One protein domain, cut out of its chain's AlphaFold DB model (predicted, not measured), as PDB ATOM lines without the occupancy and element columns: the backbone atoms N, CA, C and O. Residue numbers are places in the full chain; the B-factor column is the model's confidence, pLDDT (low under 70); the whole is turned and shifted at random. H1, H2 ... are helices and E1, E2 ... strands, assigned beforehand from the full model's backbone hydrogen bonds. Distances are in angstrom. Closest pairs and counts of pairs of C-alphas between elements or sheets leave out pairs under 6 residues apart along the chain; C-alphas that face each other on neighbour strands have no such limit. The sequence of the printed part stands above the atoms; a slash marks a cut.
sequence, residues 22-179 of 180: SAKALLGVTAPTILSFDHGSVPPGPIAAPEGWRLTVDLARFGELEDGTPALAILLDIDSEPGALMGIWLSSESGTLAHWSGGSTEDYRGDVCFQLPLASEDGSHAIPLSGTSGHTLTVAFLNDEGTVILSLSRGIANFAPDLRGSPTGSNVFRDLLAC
ATOM      1  N   SER A  22      21.143 -38.478 -17.254       96.75
ATOM      2  CA  SER A  22      20.902 -39.909 -17.469       96.75
ATOM      3  C   SER A  22      19.895 -40.477 -16.478       96.75
ATOM      4  O   SER A  22      19.023 -41.231 -16.890       96.75
ATOM      5  N   ALA A  23      19.907 -40.036 -15.213       96.88
ATOM      6  CA  ALA A  23      18.855 -40.419 -14.266       96.88
ATOM      7  C   ALA A  23      17.486 -39.883 -14.706       96.88
ATOM      8  O   ALA A  23      16.486 -40.591 -14.635       96.88
ATOM      9  N   LYS A  24      17.442 -38.649 -15.225       96.44
ATOM     10  CA  LYS A  24      16.217 -38.074 -15.787       96.44
ATOM     11  C   LYS A  24      15.757 -38.802 -17.051       96.44
ATOM     12  O   LYS A  24      14.557 -38.946 -17.239       96.44
ATOM     13  N   ALA A  25      16.679 -39.228 -17.910       96.88
ATOM     14  CA  ALA A  25      16.348 -40.015 -19.093       96.88
ATOM     15  C   ALA A  25      15.805 -41.400 -18.719       96.88
ATOM     16  O   ALA A  25      14.871 -41.859 -19.360       96.88
ATOM     17  N   LEU A  26      16.347 -42.019 -17.665       97.38
ATOM     18  CA  LEU A  26      15.847 -43.287 -17.146       97.38
ATOM     19  C   LEU A  26      14.460 -43.141 -16.509       97.38
ATOM     20  O   LEU A  26      13.617 -43.983 -16.755       97.38
ATOM     21  N   LEU A  27      14.230 -42.130 -15.660       96.06
ATOM     22  CA  LEU A  27      13.082 -42.110 -14.733       96.06
ATOM     23  C   LEU A  27      12.031 -41.025 -14.999       96.06
ATOM     24  O   LEU A  27      11.051 -40.920 -14.253       96.06
ATOM     25  N   GLY A  28      12.293 -40.114 -15.936       89.38
ATOM     26  CA  GLY A  28      11.509 -38.896 -16.179       89.38
ATOM     27  C   GLY A  28      11.607 -37.831 -15.070       89.38
ATOM     28  O   GLY A  28      11.462 -36.632 -15.331       89.38
ATOM     29  N   VAL A  29      11.910 -38.240 -13.835       84.06
ATOM     30  CA  VAL A  29      12.048 -37.406 -12.634       84.06
ATOM     31  C   VAL A  29      13.318 -37.768 -11.870       84.06
ATOM     32  O   VAL A  29      13.878 -38.843 -12.041       84.06
ATOM     33  N   THR A  30      13.763 -36.876 -10.986       83.06
ATOM     34  CA  THR A  30      14.955 -37.106 -10.145       83.06
ATOM     35  C   THR A  30      14.761 -36.733  -8.687       83.06
ATOM     36  O   THR A  30      15.720 -36.756  -7.925       83.06
ATOM     37  N   ALA A  31      13.541 -36.362  -8.310       79.56
ATOM     38  CA  ALA A  31      13.133 -36.204  -6.925       79.56
ATOM     39  C   ALA A  31      12.300 -37.435  -6.522       79.56
ATOM     40  O   ALA A  31      11.664 -38.041  -7.392       79.56
ATOM     41  N   PRO A  32      12.288 -37.810  -5.236       85.19
ATOM     42  CA  PRO A  32      11.601 -39.002  -4.781       85.19
ATOM     43  C   PRO A  32      10.091 -38.783  -4.747       85.19
ATOM     44  O   PRO A  32       9.607 -37.689  -4.449       85.19
ATOM     45  N   THR A  33       9.351 -39.868  -4.938       87.62
ATOM     46  CA  THR A  33       7.970 -39.990  -4.457       87.62
ATOM     47  C   THR A  33       7.960 -40.368  -2.973       87.62
ATOM     48  O   THR A  33       7.150 -39.845  -2.212       87.62
ATOM     49  N   ILE A  34       8.887 -41.235  -2.546       87.62
ATOM     50  CA  ILE A  34       9.085 -41.625  -1.148       87.62
ATOM     51  C   ILE A  34      10.523 -41.311  -0.748       87.62
ATOM     52  O   ILE A  34      11.476 -41.724  -1.408       87.62
ATOM     53  N   LEU A  35      10.671 -40.602   0.367       90.38
ATOM     54  CA  LEU A  35      11.946 -40.382   1.033       90.38
ATOM     55  C   LEU A  35      11.758 -40.655   2.521       90.38
ATOM     56  O   LEU A  35      10.986 -39.962   3.185       90.38
ATOM     57  N   SER A  36      12.442 -41.672   3.033       88.88
ATOM     58  CA  SER A  36      12.378 -42.056   4.443       88.88
ATOM     59  C   SER A  36      13.775 -42.194   5.032       88.88
ATOM     60  O   SER A  36      14.671 -42.772   4.416       88.88
ATOM     61  N   PHE A  37      13.929 -41.694   6.253       86.56
ATOM     62  CA  PHE A  37      15.172 -41.716   7.013       86.56
ATOM     63  C   PHE A  37      14.946 -42.464   8.324       86.56
ATOM     64  O   PHE A  37      14.839 -41.861   9.389       86.56
ATOM     65  N   ASP A  38      14.787 -43.780   8.236       77.06
ATOM     66  CA  ASP A  38      14.702 -44.653   9.400       77.06
ATOM     67  C   ASP A  38      15.073 -46.098   9.038       77.06
ATOM     68  O   ASP A  38      15.191 -46.479   7.870       77.06
ATOM     69  N   HIS A  39      15.248 -46.905  10.083       64.75
ATOM     70  CA  HIS A  39      15.563 -48.329   9.986       64.75
ATOM     71  C   HIS A  39      14.361 -49.204   9.580       64.75
ATOM     72  O   HIS A  39      14.497 -50.425   9.531       64.75
ATOM     73  N   GLY A  40      13.182 -48.622   9.339       65.88
ATOM     74  CA  GLY A  40      11.948 -49.359   9.070       65.88
ATOM     75  C   GLY A  40      11.822 -49.835   7.624       65.88
ATOM     76  O   GLY A  40      11.212 -50.874   7.375       65.88
ATOM     77  N   SER A  41      12.423 -49.118   6.669       83.06
ATOM     78  CA  SER A  41      12.467 -49.562   5.273       83.06
ATOM     79  C   SER A  41      13.491 -50.685   5.104       83.06
ATOM     80  O   SER A  41      14.684 -50.479   5.320       83.06
ATOM     81  N   VAL A  42      13.043 -51.877   4.712       90.31
ATOM     82  CA  VAL A  42      13.917 -53.043   4.519       90.31
ATOM     83  C   VAL A  42      14.300 -53.147   3.038       90.31
ATOM     84  O   VAL A  42      13.395 -53.225   2.205       90.31
ATOM     85  N   PRO A  43      15.601 -53.157   2.682       94.38
ATOM     86  CA  PRO A  43      16.008 -53.366   1.301       94.38
ATOM     87  C   PRO A  43      15.590 -54.774   0.851       94.38
ATOM     88  O   PRO A  43      15.750 -55.734   1.614       94.38
ATOM     89  N   PRO A  44      15.066 -54.935  -0.373       95.12
ATOM     90  CA  PRO A  44      14.729 -56.255  -0.877       95.12
ATOM     91  C   PRO A  44      15.986 -57.108  -1.054       95.12
ATOM     92  O   PRO A  44      17.052 -56.607  -1.417       95.12
ATOM     93  N   GLY A  45      15.849 -58.417  -0.836       94.75
ATOM     94  CA  GLY A  45      16.920 -59.366  -1.129       94.75
ATOM     95  C   GLY A  45      17.292 -59.376  -2.621       94.75
ATOM     96  O   GLY A  45      16.520 -58.881  -3.446       94.75
ATOM     97  N   PRO A  46      18.453 -59.946  -2.991       95.00
ATOM     98  CA  PRO A  46      18.881 -60.006  -4.383       95.00
ATOM     99  C   PRO A  46      17.879 -60.775  -5.247       95.00
ATOM    100  O   PRO A  46      17.511 -61.907  -4.923       95.00
ATOM    101  N   ILE A  47      17.474 -60.171  -6.361       97.31
ATOM    102  CA  ILE A  47      16.584 -60.777  -7.355       97.31
ATOM    103  C   ILE A  47      17.241 -60.591  -8.716       97.31
ATOM    104  O   ILE A  47      17.575 -59.469  -9.102       97.31
ATOM    105  N   ALA A  48      17.457 -61.704  -9.418       95.38
ATOM    106  CA  ALA A  48      18.069 -61.699 -10.738       95.38
ATOM    107  C   ALA A  48      17.187 -60.955 -11.746       95.38
ATOM    108  O   ALA A  48      15.962 -61.038 -11.682       95.38
ATOM    109  N   ALA A  49      17.824 -60.263 -12.690       95.31
ATOM    110  CA  ALA A  49      17.108 -59.577 -13.753       95.31
ATOM    111  C   ALA A  49      16.322 -60.586 -14.618       95.31
ATOM    112  O   ALA A  49      16.892 -61.613 -15.010       95.31
ATOM    113  N   PRO A  50      15.035 -60.326 -14.908       95.56
ATOM    114  CA  PRO A  50      14.277 -61.111 -15.876       95.56
ATOM    115  C   PRO A  50      14.766 -60.846 -17.309       95.56
ATOM    116  O   PRO A  50      15.607 -59.981 -17.554       95.56
ATOM    117  N   GLU A  51      14.221 -61.585 -18.276       93.69
ATOM    118  CA  GLU A  51      14.451 -61.297 -19.695       93.69
ATOM    119  C   GLU A  51      14.048 -59.849 -20.034       93.69
ATOM    120  O   GLU A  51      13.069 -59.330 -19.498       93.69
ATOM    121  N   GLY A  52      14.831 -59.192 -20.895       90.25
ATOM    122  CA  GLY A  52      14.643 -57.780 -21.259       90.25
ATOM    123  C   GLY A  52      15.263 -56.783 -20.276       90.25
ATOM    124  O   GLY A  52      15.471 -55.634 -20.639       90.25
ATOM    125  N   TRP A  53      15.649 -57.227 -19.076       97.00
ATOM    126  CA  TRP A  53      16.292 -56.373 -18.084       97.00
ATOM    127  C   TRP A  53      17.769 -56.704 -17.895       97.00
ATOM    128  O   TRP A  53      18.201 -57.859 -17.932       97.00
ATOM    129  N   ARG A  54      18.553 -55.673 -17.593       97.00
ATOM    130  CA  ARG A  54      19.912 -55.800 -17.060       97.00
ATOM    131  C   ARG A  54      20.112 -54.720 -16.015       97.00
ATOM    132  O   ARG A  54      19.699 -53.592 -16.233       97.00
ATOM    133  N   LEU A  55      20.771 -55.058 -14.913       97.44
ATOM    134  CA  LEU A  55      21.259 -54.075 -13.952       97.44
ATOM    135  C   LEU A  55      22.620 -54.513 -13.427       97.44
ATOM    136  O   LEU A  55      22.759 -55.610 -12.876       97.44
ATOM    137  N   THR A  56      23.589 -53.617 -13.518       96.88
ATOM    138  CA  THR A  56      24.827 -53.683 -12.748       96.88
ATOM    139  C   THR A  56      24.983 -52.412 -11.917       96.88
ATOM    140  O   THR A  56      24.459 -51.351 -12.248       96.88
ATOM    141  N   VAL A  57      25.704 -52.527 -10.801       96.75
ATOM    142  CA  VAL A  57      26.204 -51.374 -10.044       96.75
ATOM    143  C   VAL A  57      27.713 -51.357 -10.237       96.75
ATOM    144  O   VAL A  57      28.454 -52.024  -9.508       96.75
ATOM    145  N   ASP A  58      28.149 -50.624 -11.255       94.44
ATOM    146  CA  ASP A  58      29.557 -50.517 -11.639       94.44
ATOM    147  C   ASP A  58      30.339 -49.665 -10.636       94.44
ATOM    148  O   ASP A  58      31.500 -49.952 -10.329       94.44
ATOM    149  N   LEU A  59      29.679 -48.656 -10.059       95.88
ATOM    150  CA  LEU A  59      30.242 -47.821  -9.008       95.88
ATOM    151  C   LEU A  59      29.223 -47.551  -7.904       95.88
ATOM    152  O   LEU A  59      28.101 -47.127  -8.159       95.88
ATOM    153  N   ALA A  60      29.677 -47.702  -6.665       97.19
ATOM    154  CA  ALA A  60      29.067 -47.101  -5.488       97.19
ATOM    155  C   ALA A  60      30.207 -46.656  -4.569       97.19
ATOM    156  O   ALA A  60      30.966 -47.499  -4.083       97.19
ATOM    157  N   ARG A  61      30.383 -45.347  -4.367       96.25
ATOM    158  CA  ARG A  61      31.474 -44.821  -3.531       96.25
ATOM    159  C   ARG A  61      31.085 -43.564  -2.769       96.25
ATOM    160  O   ARG A  61      30.395 -42.698  -3.305       96.25
ATOM    161  N   PHE A  62      31.624 -43.427  -1.566       96.12
ATOM    162  CA  PHE A  62      31.632 -42.140  -0.881       96.12
ATOM    163  C   PHE A  62      32.601 -41.165  -1.565       96.12
ATOM    164  O   PHE A  62      33.675 -41.560  -2.044       96.12
ATOM    165  N   GLY A  63      32.198 -39.898  -1.614       93.69
ATOM    166  CA  GLY A  63      32.945 -38.790  -2.195       93.69
ATOM    167  C   GLY A  63      32.305 -37.449  -1.843       93.69
ATOM    168  O   GLY A  63      31.619 -37.328  -0.827       93.69
ATOM    169  N   GLU A  64      32.528 -36.454  -2.692       94.31
ATOM    170  CA  GLU A  64      32.053 -35.083  -2.510       94.31
ATOM    171  C   GLU A  64      31.533 -34.527  -3.843       94.31
ATOM    172  O   GLU A  64      32.018 -34.910  -4.913       94.31
ATOM    173  N   LEU A  65      30.547 -33.632  -3.763       93.88
ATOM    174  CA  LEU A  65      30.121 -32.771  -4.868       93.88
ATOM    175  C   LEU A  65      31.198 -31.715  -5.186       93.88
ATOM    176  O   LEU A  65      32.175 -31.571  -4.454       93.88
ATOM    177  N   GLU A  66      31.016 -30.940  -6.264       90.12
ATOM    178  CA  GLU A  66      31.971 -29.880  -6.644       90.12
ATOM    179  C   GLU A  66      32.094 -28.786  -5.569       90.12
ATOM    180  O   GLU A  66      33.171 -28.213  -5.404       90.12
ATOM    181  N   ASP A  67      31.023 -28.523  -4.811       88.50
ATOM    182  CA  ASP A  67      31.021 -27.594  -3.672       88.50
ATOM    183  C   ASP A  67      31.591 -28.183  -2.366       88.50
ATOM    184  O   ASP A  67      31.599 -27.506  -1.337       88.50
ATOM    185  N   GLY A  68      32.081 -29.428  -2.389       91.62
ATOM    186  CA  GLY A  68      32.621 -30.122  -1.219       91.62
ATOM    187  C   GLY A  68      31.564 -30.791  -0.334       91.62
ATOM    188  O   GLY A  68      31.911 -31.384   0.686       91.62
ATOM    189  N   THR A  69      30.278 -30.740  -0.698       93.62
ATOM    190  CA  THR A  69      29.234 -31.446   0.059       93.62
ATOM    191  C   THR A  69      29.460 -32.957  -0.014       93.62
ATOM    192  O   THR A  69      29.522 -33.500  -1.120       93.62
ATOM    193  N   PRO A  70      29.502 -33.677   1.122       95.31
ATOM    194  CA  PRO A  70      29.603 -35.132   1.133       95.31
ATOM    195  C   PRO A  70      28.481 -35.789   0.325       95.31
ATOM    196  O   PRO A  70      27.308 -35.440   0.480       95.31
ATOM    197  N   ALA A  71      28.823 -36.764  -0.515       96.12
ATOM    198  CA  ALA A  71      27.885 -37.422  -1.417       96.12
ATOM    199  C   ALA A  71      28.207 -38.908  -1.634       96.12
ATOM    200  O   ALA A  71      29.328 -39.381  -1.430       96.12
ATOM    201  N   LEU A  72      27.193 -39.645  -2.081       97.19
ATOM    202  CA  LEU A  72      27.315 -41.001  -2.602       97.19
ATOM    203  C   LEU A  72      27.243 -40.948  -4.130       97.19
ATOM    204  O   LEU A  72      26.202 -40.595  -4.679       97.19
ATOM    205  N   ALA A  73      28.337 -41.299  -4.806       97.25
ATOM    206  CA  ALA A  73      28.395 -41.378  -6.263       97.25
ATOM    207  C   ALA A  73      28.072 -42.797  -6.742       97.25
ATOM    208  O   ALA A  73      28.631 -43.773  -6.224       97.25
ATOM    209  N   ILE A  74      27.184 -42.894  -7.733       98.19
ATOM    210  CA  ILE A  74      26.617 -44.147  -8.232       98.19
ATOM    211  C   ILE A  74      26.712 -44.174  -9.761       98.19
ATOM    212  O   ILE A  74      26.358 -43.198 -10.422       98.19
ATOM    213  N   LEU A  75      27.180 -45.301 -10.303       98.12
ATOM    214  CA  LEU A  75      27.154 -45.620 -11.732       98.12
ATOM    215  C   LEU A  75      26.483 -46.978 -11.918       98.12
ATOM    216  O   LEU A  75      26.910 -47.966 -11.315       98.12
ATOM    217  N   LEU A  76      25.449 -47.003 -12.749       98.31
ATOM    218  CA  LEU A  76      24.707 -48.197 -13.135       98.31
ATOM    219  C   LEU A  76      24.879 -48.424 -14.640       98.31
ATOM    220  O   LEU A  76      24.787 -47.447 -15.375       98.31
ATOM    221  N   ASP A  77      25.032 -49.667 -15.094       98.06
ATOM    222  CA  ASP A  77      24.690 -50.057 -16.473       98.06
ATOM    223  C   ASP A  77      23.337 -50.770 -16.430       98.06
ATOM    224  O   ASP A  77      23.137 -51.725 -15.666       98.06
ATOM    225  N   ILE A  78      22.381 -50.261 -17.207       97.75
ATOM    226  CA  ILE A  78      20.998 -50.724 -17.175       97.75
ATOM    227  C   ILE A  78      20.424 -50.929 -18.578       97.75
ATOM    228  O   ILE A  78      20.723 -50.196 -19.521       97.75
ATOM    229  N   ASP A  79      19.587 -51.954 -18.688       97.94
ATOM    230  CA  ASP A  79      18.616 -52.174 -19.761       97.94
ATOM    231  C   ASP A  79      17.257 -52.236 -19.058       97.94
ATOM    232  O   ASP A  79      17.066 -53.113 -18.206       97.94
ATOM    233  N   SER A  80      16.382 -51.261 -19.308       97.06
ATOM    234  CA  SER A  80      15.099 -51.134 -18.614       97.06
ATOM    235  C   SER A  80      13.919 -51.132 -19.563       97.06
ATOM    236  O   SER A  80      13.954 -50.515 -20.621       97.06
ATOM    237  N   GLU A  81      12.836 -51.750 -19.104       95.94
ATOM    238  CA  GLU A  81      11.518 -51.613 -19.712       95.94
ATOM    239  C   GLU A  81      10.752 -50.453 -19.056       95.94
ATOM    240  O   GLU A  81      10.994 -50.145 -17.878       95.94
ATOM    241  N   PRO A  82       9.795 -49.823 -19.758       95.56
ATOM    242  CA  PRO A  82       9.003 -48.746 -19.186       95.56
ATOM    243  C   PRO A  82       8.123 -49.181 -18.002       95.56
ATOM    244  O   PRO A  82       7.562 -50.276 -17.995       95.56
ATOM    245  N   GLY A  83       7.911 -48.274 -17.047       94.31
ATOM    246  CA  GLY A  83       6.856 -48.388 -16.031       94.31
ATOM    247  C   GLY A  83       7.290 -48.856 -14.639       94.31
ATOM    248  O   GLY A  83       6.440 -48.952 -13.757       94.31
ATOM    249  N   ALA A  84       8.573 -49.138 -14.405       96.88
ATOM    250  CA  ALA A  84       9.056 -49.580 -13.099       96.88
ATOM    251  C   ALA A  84       9.442 -48.406 -12.185       96.88
ATOM    252  O   ALA A  84      10.098 -47.451 -12.600       96.88
ATOM    253  N   LEU A  85       9.106 -48.503 -10.903       96.31
ATOM    254  CA  LEU A  85       9.594 -47.598  -9.866       96.31
ATOM    255  C   LEU A  85      11.031 -47.977  -9.493       96.31
ATOM    256  O   LEU A  85      11.307 -49.147  -9.230       96.31
ATOM    257  N   MET A  86      11.932 -46.999  -9.384       97.88
ATOM    258  CA  MET A  86      13.271 -47.238  -8.842       97.88
ATOM    259  C   MET A  86      13.291 -46.987  -7.335       97.88
ATOM    260  O   MET A  86      12.792 -45.967  -6.863       97.88
ATOM    261  N   GLY A  87      13.901 -47.905  -6.588       97.25
ATOM    262  CA  GLY A  87      14.197 -47.783  -5.166       97.25
ATOM    263  C   GLY A  87      15.702 -47.850  -4.905       97.25
ATOM    264  O   GLY A  87      16.419 -48.640  -5.520       97.25
ATOM    265  N   ILE A  88      16.175 -47.023  -3.978       97.88
ATOM    266  CA  ILE A  88      17.567 -46.935  -3.547       97.88
ATOM    267  C   ILE A  88      17.601 -46.949  -2.023       97.88
ATOM    268  O   ILE A  88      17.005 -46.091  -1.371       97.88
ATOM    269  N   TRP A  89      18.360 -47.878  -1.456       97.62
ATOM    270  CA  TRP A  89      18.620 -47.953  -0.025       97.62
ATOM    271  C   TRP A  89      20.100 -47.730   0.239       97.62
ATOM    272  O   TRP A  89      20.954 -48.390  -0.356       97.62
ATOM    273  N   LEU A  90      20.387 -46.833   1.176       96.69
ATOM    274  CA  LEU A  90      21.671 -46.759   1.854       96.69
ATOM    275  C   LEU A  90      21.519 -47.438   3.212       96.69
ATOM    276  O   LEU A  90      20.728 -46.991   4.045       96.69
ATOM    277  N   SER A  91      22.289 -48.494   3.447       95.00
ATOM    278  CA  SER A  91      22.217 -49.291   4.672       95.00
ATOM    279  C   SER A  91      23.582 -49.413   5.345       95.00
ATOM    280  O   SER A  91      24.625 -49.326   4.697       95.00
ATOM    281  N   SER A  92      23.555 -49.652   6.652       91.94
ATOM    282  CA  SER A  92      24.694 -50.099   7.458       91.94
ATOM    283  C   SER A  92      24.323 -51.389   8.198       91.94
ATOM    284  O   SER A  92      23.213 -51.900   8.041       91.94
ATOM    285  N   GLU A  93      25.215 -51.902   9.044       88.25
ATOM    286  CA  GLU A  93      24.927 -53.072   9.888       88.25
ATOM    287  C   GLU A  93      23.740 -52.857  10.846       88.25
ATOM    288  O   GLU A  93      23.077 -53.821  11.222       88.25
ATOM    289  N   SER A  94      23.433 -51.607  11.220       86.69
ATOM    290  CA  SER A  94      22.289 -51.283  12.085       86.69
ATOM    291  C   SER A  94      20.950 -51.211  11.340       86.69
ATOM    292  O   SER A  94      19.906 -51.080  11.977       86.69
ATOM    293  N   GLY A  95      20.967 -51.315  10.007       90.06
ATOM    294  CA  GLY A  95      19.792 -51.248   9.144       90.06
ATOM    295  C   GLY A  95      19.865 -50.111   8.126       90.06
ATOM    296  O   GLY A  95      20.925 -49.537   7.857       90.06
ATOM    297  N   THR A  96      18.717 -49.788   7.535       93.75
ATOM    298  CA  THR A  96      18.596 -48.703   6.553       93.75
ATOM    299  C   THR A  96      18.812 -47.348   7.209       93.75
ATOM    300  O   THR A  96      18.294 -47.080   8.289       93.75
ATOM    301  N   LEU A  97      19.616 -46.515   6.557       93.44
ATOM    302  CA  LEU A  97      19.900 -45.136   6.947       93.44
ATOM    303  C   LEU A  97      19.062 -44.153   6.128       93.44
ATOM    304  O   LEU A  97      18.600 -43.137   6.645       93.44
ATOM    305  N   ALA A  98      18.865 -44.462   4.846       94.94
ATOM    306  CA  ALA A  98      18.016 -43.698   3.949       94.94
ATOM    307  C   ALA A  98      17.420 -44.607   2.872       94.94
ATOM    308  O   ALA A  98      18.085 -45.517   2.372       94.94
ATOM    309  N   HIS A  99      16.173 -44.331   2.507       95.62
ATOM    310  CA  HIS A  99      15.489 -44.956   1.387       95.62
ATOM    311  C   HIS A  99      14.857 -43.877   0.512       95.62
ATOM    312  O   HIS A  99      14.099 -43.030   0.990       95.62
ATOM    313  N   TRP A 100      15.200 -43.934  -0.768       95.56
ATOM    314  CA  TRP A 100      14.675 -43.099  -1.832       95.56
ATOM    315  C   TRP A 100      13.916 -44.004  -2.791       95.56
ATOM    316  O   TRP A 100      14.462 -45.014  -3.226       95.56
ATOM    317  N   SER A 101      12.693 -43.650  -3.157       94.50
ATOM    318  CA  SER A 101      12.054 -44.255  -4.319       94.50
ATOM    319  C   SER A 101      11.272 -43.232  -5.117       94.50
ATOM    320  O   SER A 101      10.727 -42.264  -4.575       94.50
ATOM    321  N   GLY A 102      11.236 -43.422  -6.427       94.50
ATOM    322  CA  GLY A 102      10.584 -42.478  -7.313       94.50
ATOM    323  C   GLY A 102      10.747 -42.810  -8.783       94.50
ATOM    324  O   GLY A 102      11.511 -43.690  -9.183       94.50
ATOM    325  N   GLY A 103      10.004 -42.041  -9.569       93.38
ATOM    326  CA  GLY A 103       9.993 -42.122 -11.018       93.38
ATOM    327  C   GLY A 103       9.257 -43.322 -11.580       93.38
ATOM    328  O   GLY A 103       8.579 -44.066 -10.880       93.38
ATOM    329  N   SER A 104       9.369 -43.435 -12.891       95.44
ATOM    330  CA  SER A 104       8.874 -44.539 -13.692       95.44
ATOM    331  C   SER A 104       9.917 -44.736 -14.769       95.44
ATOM    332  O   SER A 104      10.245 -43.768 -15.455       95.44
ATOM    333  N   THR A 105      10.473 -45.936 -14.891       96.88
ATOM    334  CA  THR A 105      11.462 -46.206 -15.928       96.88
ATOM    335  C   THR A 105      10.876 -45.931 -17.305       96.88
ATOM    336  O   THR A 105       9.680 -46.119 -17.536       96.88
ATOM    337  N   GLU A 106      11.731 -45.478 -18.205       96.75
ATOM    338  CA  GLU A 106      11.518 -45.433 -19.645       96.75
ATOM    339  C   GLU A 106      12.261 -46.613 -20.300       96.75
ATOM    340  O   GLU A 106      13.027 -47.326 -19.640       96.75
ATOM    341  N   ASP A 107      12.064 -46.807 -21.606       96.56
ATOM    342  CA  ASP A 107      12.942 -47.677 -22.400       96.56
ATOM    343  C   ASP A 107      14.333 -47.027 -22.461       96.56
ATOM    344  O   ASP A 107      14.517 -45.951 -23.046       96.56
ATOM    345  N   TYR A 108      15.298 -47.638 -21.774       97.62
ATOM    346  CA  TYR A 108      16.629 -47.077 -21.598       97.62
ATOM    347  C   TYR A 108      17.696 -48.164 -21.634       97.62
ATOM    348  O   TYR A 108      17.600 -49.184 -20.954       97.62
ATOM    349  N   ARG A 109      18.775 -47.888 -22.374       98.06
ATOM    350  CA  ARG A 109      19.961 -48.739 -22.422       98.06
ATOM    351  C   ARG A 109      21.237 -47.923 -22.283       98.06
ATOM    352  O   ARG A 109      21.544 -47.102 -23.150       98.06
ATOM    353  N   GLY A 110      22.012 -48.226 -21.249       97.69
ATOM    354  CA  GLY A 110      23.359 -47.700 -21.050       97.69
ATOM    355  C   GLY A 110      23.618 -47.224 -19.628       97.69
ATOM    356  O   GLY A 110      22.982 -47.674 -18.674       97.69
ATOM    357  N   ASP A 111      24.555 -46.288 -19.516       98.25
ATOM    358  CA  ASP A 111      25.093 -45.855 -18.235       98.25
ATOM    359  C   ASP A 111      24.259 -44.745 -17.583       98.25
ATOM    360  O   ASP A 111      24.071 -43.653 -18.132       98.25
ATOM    361  N   VAL A 112      23.849 -44.982 -16.340       98.06
ATOM    362  CA  VAL A 112      23.162 -44.006 -15.496       98.06
ATOM    363  C   VAL A 112      24.082 -43.602 -14.354       98.06
ATOM    364  O   VAL A 112      24.421 -44.409 -13.491       98.06
ATOM    365  N   CYS A 113      24.480 -42.330 -14.342       97.44
ATOM    366  CA  CYS A 113      25.378 -41.771 -13.337       97.44
ATOM    367  C   CYS A 113      24.658 -40.688 -12.552       97.44
ATOM    368  O   CYS A 113      24.097 -39.758 -13.139       97.44
ATOM    369  N   PHE A 114      24.693 -40.783 -11.230       97.38
ATOM    370  CA  PHE A 114      24.184 -39.732 -10.365       97.38
ATOM    371  C   PHE A 114      24.881 -39.718  -9.008       97.38
ATOM    372  O   PHE A 114      25.581 -40.654  -8.616       97.38
ATOM    373  N   GLN A 115      24.672 -38.627  -8.284       97.50
ATOM    374  CA  GLN A 115      25.151 -38.428  -6.928       97.50
ATOM    375  C   GLN A 115      23.973 -38.143  -5.996       97.50
ATOM    376  O   GLN A 115      23.045 -37.419  -6.358       97.50
ATOM    377  N   LEU A 116      24.023 -38.697  -4.788       96.88
ATOM    378  CA  LEU A 116      23.068 -38.437  -3.713       96.88
ATOM    379  C   LEU A 116      23.781 -37.671  -2.589       96.88
ATOM    380  O   LEU A 116      24.694 -38.233  -1.978       96.88
ATOM    381  N   PRO A 117      23.396 -36.415  -2.291       95.69
ATOM    382  CA  PRO A 117      23.969 -35.666  -1.175       95.69
ATOM    383  C   PRO A 117      23.738 -36.391   0.147       95.69
ATOM    384  O   PRO A 117      22.633 -36.855   0.421       95.69
ATOM    385  N   LEU A 118      24.764 -36.446   0.987       96.00
ATOM    386  CA  LEU A 118      24.703 -37.017   2.333       96.00
ATOM    387  C   LEU A 118      24.562 -35.933   3.406       96.00
ATOM    388  O   LEU A 118      24.241 -36.253   4.547       96.00
ATOM    389  N   ALA A 119      24.748 -34.665   3.034       95.12
ATOM    390  CA  ALA A 119      24.504 -33.492   3.862       95.12
ATOM    391  C   ALA A 119      23.860 -32.354   3.052       95.12
ATOM    392  O   ALA A 119      23.927 -32.335   1.818       95.12
ATOM    393  N   SER A 120      23.188 -31.432   3.744       92.81
ATOM    394  CA  SER A 120      22.777 -30.152   3.171       92.81
ATOM    395  C   SER A 120      24.010 -29.284   2.921       92.81
ATOM    396  O   SER A 120      25.058 -29.491   3.527       92.81
ATOM    397  N   GLU A 121      23.887 -28.303   2.028       88.62
ATOM    398  CA  GLU A 121      24.994 -27.410   1.641       88.62
ATOM    399  C   GLU A 121      25.605 -26.666   2.840       88.62
ATOM    400  O   GLU A 121      26.814 -26.501   2.941       88.62
ATOM    401  N   ASP A 122      24.764 -26.263   3.791       88.56
ATOM    402  CA  ASP A 122      25.173 -25.596   5.027       88.56
ATOM    403  C   ASP A 122      25.599 -26.567   6.147       88.56
ATOM    404  O   ASP A 122      25.951 -26.132   7.244       88.56
ATOM    405  N   GLY A 123      25.531 -27.879   5.899       87.94
ATOM    406  CA  GLY A 123      25.832 -28.932   6.868       87.94
ATOM    407  C   GLY A 123      24.848 -29.040   8.039       87.94
ATOM    408  O   GLY A 123      25.110 -29.794   8.976       87.94
ATOM    409  N   SER A 124      23.728 -28.307   8.026       90.44
ATOM    410  CA  SER A 124      22.732 -28.332   9.110       90.44
ATOM    411  C   SER A 124      21.988 -29.668   9.214       90.44
ATOM    412  O   SER A 124      21.563 -30.068  10.303       90.44
ATOM    413  N   HIS A 125      21.876 -30.385   8.096       94.62
ATOM    414  CA  HIS A 125      21.245 -31.689   7.988       94.62
ATOM    415  C   HIS A 125      22.195 -32.688   7.343       94.62
ATOM    416  O   HIS A 125      22.874 -32.368   6.373       94.62
ATOM    417  N   ALA A 126      22.217 -33.921   7.845       94.94
ATOM    418  CA  ALA A 126      23.042 -34.981   7.283       94.94
ATOM    419  C   ALA A 126      22.466 -36.362   7.586       94.94
ATOM    420  O   ALA A 126      21.814 -36.552   8.617       94.94
ATOM    421  N   ILE A 127      22.747 -37.328   6.709       93.25
ATOM    422  CA  ILE A 127      22.603 -38.745   7.042       93.25
ATOM    423  C   ILE A 127      23.672 -39.066   8.089       93.25
ATOM    424  O   ILE A 127      24.855 -38.842   7.819       93.25
ATOM    425  N   PRO A 128      23.293 -39.575   9.273       90.75
ATOM    426  CA  PRO A 128      24.265 -39.946  10.285       90.75
ATOM    427  C   PRO A 128      25.097 -41.124   9.775       90.75
ATOM    428  O   PRO A 128      24.583 -42.221   9.553       90.75
ATOM    429  N   LEU A 129      26.391 -40.878   9.597       91.19
ATOM    430  CA  LEU A 129      27.368 -41.864   9.164       91.19
ATOM    431  C   LEU A 129      28.489 -41.879  10.192       91.19
ATOM    432  O   LEU A 129      29.144 -40.871  10.428       91.19
ATOM    433  N   SER A 130      28.717 -43.037  10.801       79.62
ATOM    434  CA  SER A 130      29.967 -43.277  11.517       79.62
ATOM    435  C   SER A 130      31.001 -43.635  10.459       79.62
ATOM    436  O   SER A 130      30.699 -44.514   9.658       79.62
ATOM    437  N   GLY A 131      32.168 -42.981  10.417       72.75
ATOM    438  CA  GLY A 131      33.213 -43.158   9.385       72.75
ATOM    439  C   GLY A 131      33.877 -44.548   9.314       72.75
ATOM    440  O   GLY A 131      35.078 -44.677   9.086       72.75
ATOM    441  N   THR A 132      33.110 -45.600   9.566       71.25
ATOM    442  CA  THR A 132      33.443 -47.015   9.523       71.25
ATOM    443  C   THR A 132      33.119 -47.609   8.147       71.25
ATOM    444  O   THR A 132      32.341 -47.071   7.352       71.25
ATOM    445  N   SER A 133      33.758 -48.736   7.837       68.00
ATOM    446  CA  SER A 133      33.415 -49.582   6.690       68.00
ATOM    447  C   SER A 133      32.143 -50.388   6.971       68.00
ATOM    448  O   SER A 133      31.861 -50.679   8.127       68.00
ATOM    449  N   GLY A 134      31.430 -50.824   5.928       85.94
ATOM    450  CA  GLY A 134      30.265 -51.719   6.075       85.94
ATOM    451  C   GLY A 134      28.951 -51.164   5.524       85.94
ATOM    452  O   GLY A 134      27.893 -51.751   5.738       85.94
ATOM    453  N   HIS A 135      28.999 -50.046   4.801       94.94
ATOM    454  CA  HIS A 135      27.821 -49.490   4.147       94.94
ATOM    455  C   HIS A 135      27.519 -50.219   2.835       94.94
ATOM    456  O   HIS A 135      28.424 -50.568   2.072       94.94
ATOM    457  N   THR A 136      26.235 -50.424   2.568       96.06
ATOM    458  CA  THR A 136      25.742 -51.116   1.375       96.06
ATOM    459  C   THR A 136      24.746 -50.226   0.647       96.06
ATOM    460  O   THR A 136      23.864 -49.633   1.268       96.06
ATOM    461  N   LEU A 137      24.891 -50.157  -0.673       97.81
ATOM    462  CA  LEU A 137      23.894 -49.617  -1.582       97.81
ATOM    463  C   LEU A 137      23.041 -50.779  -2.085       97.81
ATOM    464  O   LEU A 137      23.593 -51.756  -2.589       97.81
ATOM    465  N   THR A 138      21.721 -50.670  -1.992       98.25
ATOM    466  CA  THR A 138      20.801 -51.559  -2.715       98.25
ATOM    467  C   THR A 138      20.011 -50.741  -3.716       98.25
ATOM    468  O   THR A 138      19.472 -49.697  -3.357       98.25
ATOM    469  N   VAL A 139      19.946 -51.217  -4.955       98.31
ATOM    470  CA  VAL A 139      19.106 -50.657  -6.014       98.31
ATOM    471  C   VAL A 139      18.114 -51.730  -6.428       98.31
ATOM    472  O   VAL A 139      18.513 -52.862  -6.708       98.31
ATOM    473  N   ALA A 140      16.834 -51.379  -6.460       98.12
ATOM    474  CA  ALA A 140      15.780 -52.272  -6.907       98.12
ATOM    475  C   ALA A 140      14.830 -51.559  -7.862       98.12
ATOM    476  O   ALA A 140      14.615 -50.352  -7.755       98.12
ATOM    477  N   PHE A 141      14.233 -52.335  -8.758       97.88
ATOM    478  CA  PHE A 141      13.145 -51.890  -9.617       97.88
ATOM    479  C   PHE A 141      11.892 -52.663  -9.248       97.88
ATOM    480  O   PHE A 141      11.948 -53.877  -9.040       97.88
ATOM    481  N   LEU A 142      10.777 -51.956  -9.116       96.19
ATOM    482  CA  LEU A 142       9.498 -52.498  -8.684       96.19
ATOM    483  C   LEU A 142       8.455 -52.239  -9.768       96.19
ATOM    484  O   LEU A 142       8.481 -51.186 -10.400       96.19
ATOM    485  N   ASN A 143       7.534 -53.174  -9.976       93.88
ATOM    486  CA  ASN A 143       6.381 -52.932 -10.837       93.88
ATOM    487  C   ASN A 143       5.373 -51.982 -10.152       93.88
ATOM    488  O   ASN A 143       5.555 -51.560  -9.007       93.88
ATOM    489  N   ASP A 144       4.295 -51.653 -10.857       88.06
ATOM    490  CA  ASP A 144       3.205 -50.790 -10.387       88.06
ATOM    491  C   ASP A 144       2.452 -51.344  -9.161       88.06
ATOM    492  O   ASP A 144       1.856 -50.586  -8.395       88.06
ATOM    493  N   GLU A 145       2.533 -52.653  -8.926       89.69
ATOM    494  CA  GLU A 145       1.981 -53.341  -7.753       89.69
ATOM    495  C   GLU A 145       2.927 -53.304  -6.535       89.69
ATOM    496  O   GLU A 145       2.561 -53.761  -5.449       89.69
ATOM    497  N   GLY A 146       4.148 -52.783  -6.694       86.69
ATOM    498  CA  GLY A 146       5.180 -52.771  -5.654       86.69
ATOM    499  C   GLY A 146       5.924 -54.101  -5.489       86.69
ATOM    500  O   GLY A 146       6.628 -54.297  -4.498       86.69
ATOM    501  N   THR A 147       5.797 -55.020  -6.447       94.00
ATOM    502  CA  THR A 147       6.582 -56.256  -6.504       94.00
ATOM    503  C   THR A 147       7.950 -55.970  -7.104       94.00
ATOM    504  O   THR A 147       8.067 -55.315  -8.137       94.00
ATOM    505  N   VAL A 148       9.006 -56.486  -6.478       96.94
ATOM    506  CA  VAL A 148      10.377 -56.308  -6.965       96.94
ATOM    507  C   VAL A 148      10.592 -57.120  -8.244       96.94
ATOM    508  O   VAL A 148      10.478 -58.343  -8.233       96.94
ATOM    509  N   ILE A 149      10.936 -56.427  -9.327       97.06
ATOM    510  CA  ILE A 149      11.313 -56.990 -10.629       97.06
ATOM    511  C   ILE A 149      12.737 -57.536 -10.553       97.06
ATOM    512  O   ILE A 149      13.003 -58.668 -10.945       97.06
ATOM    513  N   LEU A 150      13.652 -56.716 -10.035       97.75
ATOM    514  CA  LEU A 150      15.055 -57.054  -9.838       97.75
ATOM    515  C   LEU A 150      15.648 -56.205  -8.713       97.75
ATOM    516  O   LEU A 150      15.183 -55.095  -8.447       97.75
ATOM    517  N   SER A 151      16.671 -56.732  -8.048       98.06
ATOM    518  CA  SER A 151      17.356 -56.056  -6.946       98.06
ATOM    519  C   SER A 151      18.810 -56.494  -6.878       98.06
ATOM    520  O   SER A 151      19.113 -57.689  -6.948       98.06
ATOM    521  N   LEU A 152      19.703 -55.525  -6.696       97.56
ATOM    522  CA  LEU A 152      21.128 -55.751  -6.519       97.56
ATOM    523  C   LEU A 152      21.659 -54.921  -5.350       97.56
ATOM    524  O   LEU A 152      21.392 -53.724  -5.246       97.56
ATOM    525  N   SER A 153      22.489 -55.551  -4.520       96.88
ATOM    526  CA  SER A 153      23.229 -54.883  -3.450       96.88
ATOM    527  C   SER A 153      24.725 -54.861  -3.747       96.88
ATOM    528  O   SER A 153      25.298 -55.839  -4.235       96.88
ATOM    529  N   ARG A 154      25.384 -53.754  -3.405       96.12
ATOM    530  CA  ARG A 154      26.826 -53.555  -3.568       96.12
ATOM    531  C   ARG A 154      27.403 -52.855  -2.343       96.12
ATOM    532  O   ARG A 154      26.852 -51.865  -1.868       96.12
ATOM    533  N   GLY A 155      28.536 -53.351  -1.849       96.12
ATOM    534  CA  GLY A 155      29.303 -52.642  -0.824       96.12
ATOM    535  C   GLY A 155      29.804 -51.300  -1.359       96.12
ATOM    536  O   GLY A 155      30.293 -51.229  -2.488       96.12
ATOM    537  N   ILE A 156      29.672 -50.247  -0.558       96.19
ATOM    538  CA  ILE A 156      30.096 -48.899  -0.938       96.19
ATOM    539  C   ILE A 156      31.600 -48.771  -0.692       96.19
ATOM    540  O   ILE A 156      32.093 -49.055   0.399       96.19
ATOM    541  N   ALA A 157      32.333 -48.363  -1.725       92.69
ATOM    542  CA  ALA A 157      33.768 -48.136  -1.651       92.69
ATOM    543  C   ALA A 157      34.108 -46.816  -0.934       92.69
ATOM    544  O   ALA A 157      33.283 -45.903  -0.846       92.69
ATOM    545  N   ASN A 158      35.374 -46.705  -0.516       88.00
ATOM    546  CA  ASN A 158      35.928 -45.638   0.327       88.00
ATOM    547  C   ASN A 158      35.367 -45.620   1.756       88.00
ATOM    548  O   ASN A 158      34.378 -46.276   2.080       88.00
ATOM    549  N   PHE A 159      36.042 -44.878   2.634       85.62
ATOM    550  CA  PHE A 159      35.548 -44.644   3.985       85.62
ATOM    551  C   PHE A 159      34.360 -43.687   3.941       85.62
ATOM    552  O   PHE A 159      34.395 -42.683   3.229       85.62
ATOM    553  N   ALA A 160      33.319 -44.007   4.709       90.75
ATOM    554  CA  ALA A 160      32.219 -43.083   4.916       90.75
ATOM    555  C   ALA A 160      32.741 -41.800   5.589       90.75
ATOM    556  O   ALA A 160      33.615 -41.884   6.459       90.75
ATOM    557  N   PRO A 161      32.225 -40.617   5.220       91.06
ATOM    558  CA  PRO A 161      32.481 -39.406   5.987       91.06
ATOM    559  C   PRO A 161      31.907 -39.557   7.408       91.06
ATOM    560  O   PRO A 161      30.874 -40.201   7.591       91.06
ATOM    561  N   ASP A 162      32.562 -38.968   8.412       91.81
ATOM    562  CA  ASP A 162      32.007 -38.890   9.773       91.81
ATOM    563  C   ASP A 162      30.979 -37.755   9.818       91.81
ATOM    564  O   ASP A 162      31.330 -36.582   9.968       91.81
ATOM    565  N   LEU A 163      29.708 -38.103   9.623       92.00
ATOM    566  CA  LEU A 163      28.603 -37.154   9.575       92.00
ATOM    567  C   LEU A 163      27.720 -37.302  10.802       92.00
ATOM    568  O   LEU A 163      27.250 -38.385  11.155       92.00
ATOM    569  N   ARG A 164      27.440 -36.158  11.419       87.88
ATOM    570  CA  ARG A 164      26.528 -36.032  12.552       87.88
ATOM    571  C   ARG A 164      25.391 -35.124  12.130       87.88
ATOM    572  O   ARG A 164      25.634 -34.074  11.550       87.88
ATOM    573  N   GLY A 165      24.158 -35.509  12.426       83.50
ATOM    574  CA  GLY A 165      23.003 -34.693  12.081       83.50
ATOM    575  C   GLY A 165      21.717 -35.495  12.017       83.50
ATOM    576  O   GLY A 165      21.689 -36.687  12.325       83.50
ATOM    577  N   SER A 166      20.651 -34.801  11.627       88.25
ATOM    578  CA  SER A 166      19.358 -35.400  11.323       88.25
ATOM    579  C   SER A 166      18.934 -34.973   9.917       88.25
ATOM    580  O   SER A 166      18.924 -33.769   9.638       88.25
ATOM    581  N   PRO A 167      18.577 -35.913   9.030       87.81
ATOM    582  CA  PRO A 167      18.216 -35.599   7.649       87.81
ATOM    583  C   PRO A 167      16.781 -35.048   7.494       87.81
ATOM    584  O   PRO A 167      16.364 -34.720   6.381       87.81
ATOM    585  N   THR A 168      16.003 -34.917   8.572       81.62
ATOM    586  CA  THR A 168      14.598 -34.473   8.528       81.62
ATOM    587  C   THR A 168      14.426 -33.073   7.933       81.62
ATOM    588  O   THR A 168      15.077 -32.129   8.369       81.62
ATOM    589  N   GLY A 169      13.483 -32.919   6.991       70.75
ATOM    590  CA  GLY A 169      13.118 -31.620   6.400       70.75
ATOM    591  C   GLY A 169      14.154 -31.034   5.433       70.75
ATOM    592  O   GLY A 169      14.040 -29.869   5.060       70.75
ATOM    593  N   SER A 170      15.149 -31.828   5.029       81.31
ATOM    594  CA  SER A 170      16.306 -31.379   4.251       81.31
ATOM    595  C   SER A 170      16.233 -31.743   2.758       81.31
ATOM    596  O   SER A 170      15.320 -32.430   2.297       81.31
ATOM    597  N   ASN A 171      17.218 -31.281   1.982       85.25
ATOM    598  CA  ASN A 171      17.494 -31.721   0.608       85.25
ATOM    599  C   ASN A 171      18.484 -32.905   0.535       85.25
ATOM    600  O   ASN A 171      18.934 -33.261  -0.556       85.25
ATOM    601  N   VAL A 172      18.828 -33.512   1.674       92.19
ATOM    602  CA  VAL A 172      19.728 -34.669   1.758       92.19
ATOM    603  C   VAL A 172      19.081 -35.881   1.099       92.19
ATOM    604  O   VAL A 172      17.889 -36.114   1.275       92.19
ATOM    605  N   PHE A 173      19.863 -36.652   0.340       94.69
ATOM    606  CA  PHE A 173      19.456 -37.908  -0.303       94.69
ATOM    607  C   PHE A 173      18.193 -37.795  -1.170       94.69
ATOM    608  O   PHE A 173      17.504 -38.782  -1.400       94.69
ATOM    609  N   ARG A 174      17.854 -36.582  -1.614       92.38
ATOM    610  CA  ARG A 174      16.581 -36.291  -2.272       92.38
ATOM    611  C   ARG A 174      16.719 -36.275  -3.782       92.38
ATOM    612  O   ARG A 174      15.961 -36.937  -4.477       92.38
ATOM    613  N   ASP A 175      17.661 -35.494  -4.283       93.44
ATOM    614  CA  ASP A 175      17.780 -35.236  -5.711       93.44
ATOM    615  C   ASP A 175      18.879 -36.126  -6.313       93.44
ATOM    616  O   ASP A 175      19.976 -36.215  -5.760       93.44
ATOM    617  N   LEU A 176      18.594 -36.785  -7.444       96.19
ATOM    618  CA  LEU A 176      19.600 -37.515  -8.228       96.19
ATOM    619  C   LEU A 176      20.429 -36.501  -9.027       96.19
ATOM    620  O   LEU A 176      20.035 -36.066 -10.116       96.19
ATOM    621  N   LEU A 177      21.548 -36.073  -8.452       95.75
ATOM    622  CA  LEU A 177      22.384 -35.004  -8.989       95.75
ATOM    623  C   LEU A 177      23.373 -35.508 -10.040       95.75
ATOM    624  O   LEU A 177      23.708 -36.688 -10.074       95.75
ATOM    625  N   ALA A 178      23.836 -34.622 -10.915       93.31
ATOM    626  CA  ALA A 178      24.763 -34.956 -11.985       93.31
ATOM    627  C   ALA A 178      26.133 -35.387 -11.438       93.31
ATOM    628  O   ALA A 178      26.624 -34.861 -10.438       93.31
ATOM    629  N   CYS A 179      26.759 -36.342 -12.123       90.44
ATOM    630  CA  CYS A 179      28.183 -36.612 -11.965       90.44
ATOM    631  C   CYS A 179      29.016 -35.504 -12.650       90.44
ATOM    632  O   CYS A 179      28.487 -34.860 -13.562       90.44
TER     633      CYS A 179
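This is residues 22 to 179 of the 180 residues of an uncharacterized protein of Dehalococcoidia bacterium (UniProt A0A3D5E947). The domain is a sandwich of two twisted sheets, five strands in one and three in the other, partly face to face with their strands crossed at 44 degrees. A single short helix, H1, packs on E6 at the edge of the smaller sheet. The 158 printed residues hold, in order, H1 E1 E2 E3 E4 E5 E6 E7 E8, with under half of the residues in these elements; the class is mostly strand. The sheets run E1 - E5 - E4 - E7 - E8 and E2 - E3 - E6, both antiparallel. The whole is compact, with a radius of gyration of the C-alphas of 14.5 A and spans of 42 by 29 by 27 A.

H1, residues 22 to 27, is on the sheet of E2, residues 54 to 64, E3, residues 70 to 80, and E6, residues 108 to 117. The closest C-alphas of H1 and E6 are those of Ser 22 and Val 112, 5.1 A apart. In H1 every O i to N i+4 pair is within hydrogen-bond range. E1, residues 34 to 36, is an edge strand beside E5, residues 95 to 102, with N 34 and O 101 at 2.9 A. E2 and E3 form a hairpin, with N 56 and O 77 at 2.9 A; E3 and E6 have N 76 and O 112 at 2.9 A. E4, residues 85 to 92, forms a hairpin with E5, with N 88 and O 100 at 2.7 A. On its other side E4 pairs with E7, residues 136 to 142, with N 87 and O 140 at 2.8 A. E7 and E8, residues 148 to 155, form a hairpin, with N 139 and O 152 at 2.9 A. Across the sandwich, the closest C-alphas of E2 and E8 are those of Val 57 and Arg 154, 6.9 A apart.

H1 begins at C-alpha 22, (20.902, -39.909, -17.469). E2 is 28.1 A long and bends by 52 degrees at residue 61. E3, 29.3 A, bends by 61 degrees at residue 77. E4 is 23.1 A long and E5 20.8 A, bending by 55 degrees at residue 98. E6, 24.5 A, bends by 68 degrees at residue 111. E7 is 19.2 A long, and E8, 20.2 A, ends at C-alpha 155, (29.303, -52.642, -0.824).

The two farthest C-alphas, those of Glu 51 and Asp 122, are 44.7 A apart. The printed part has no cut. The links E1 to E2 and E6 to E7 are long, 17 and 18 residues, and residues 156 to 179 hold no named element. The mean pLDDT of the printed part is 92.5; residues 39 to 40 and 133 are under 70.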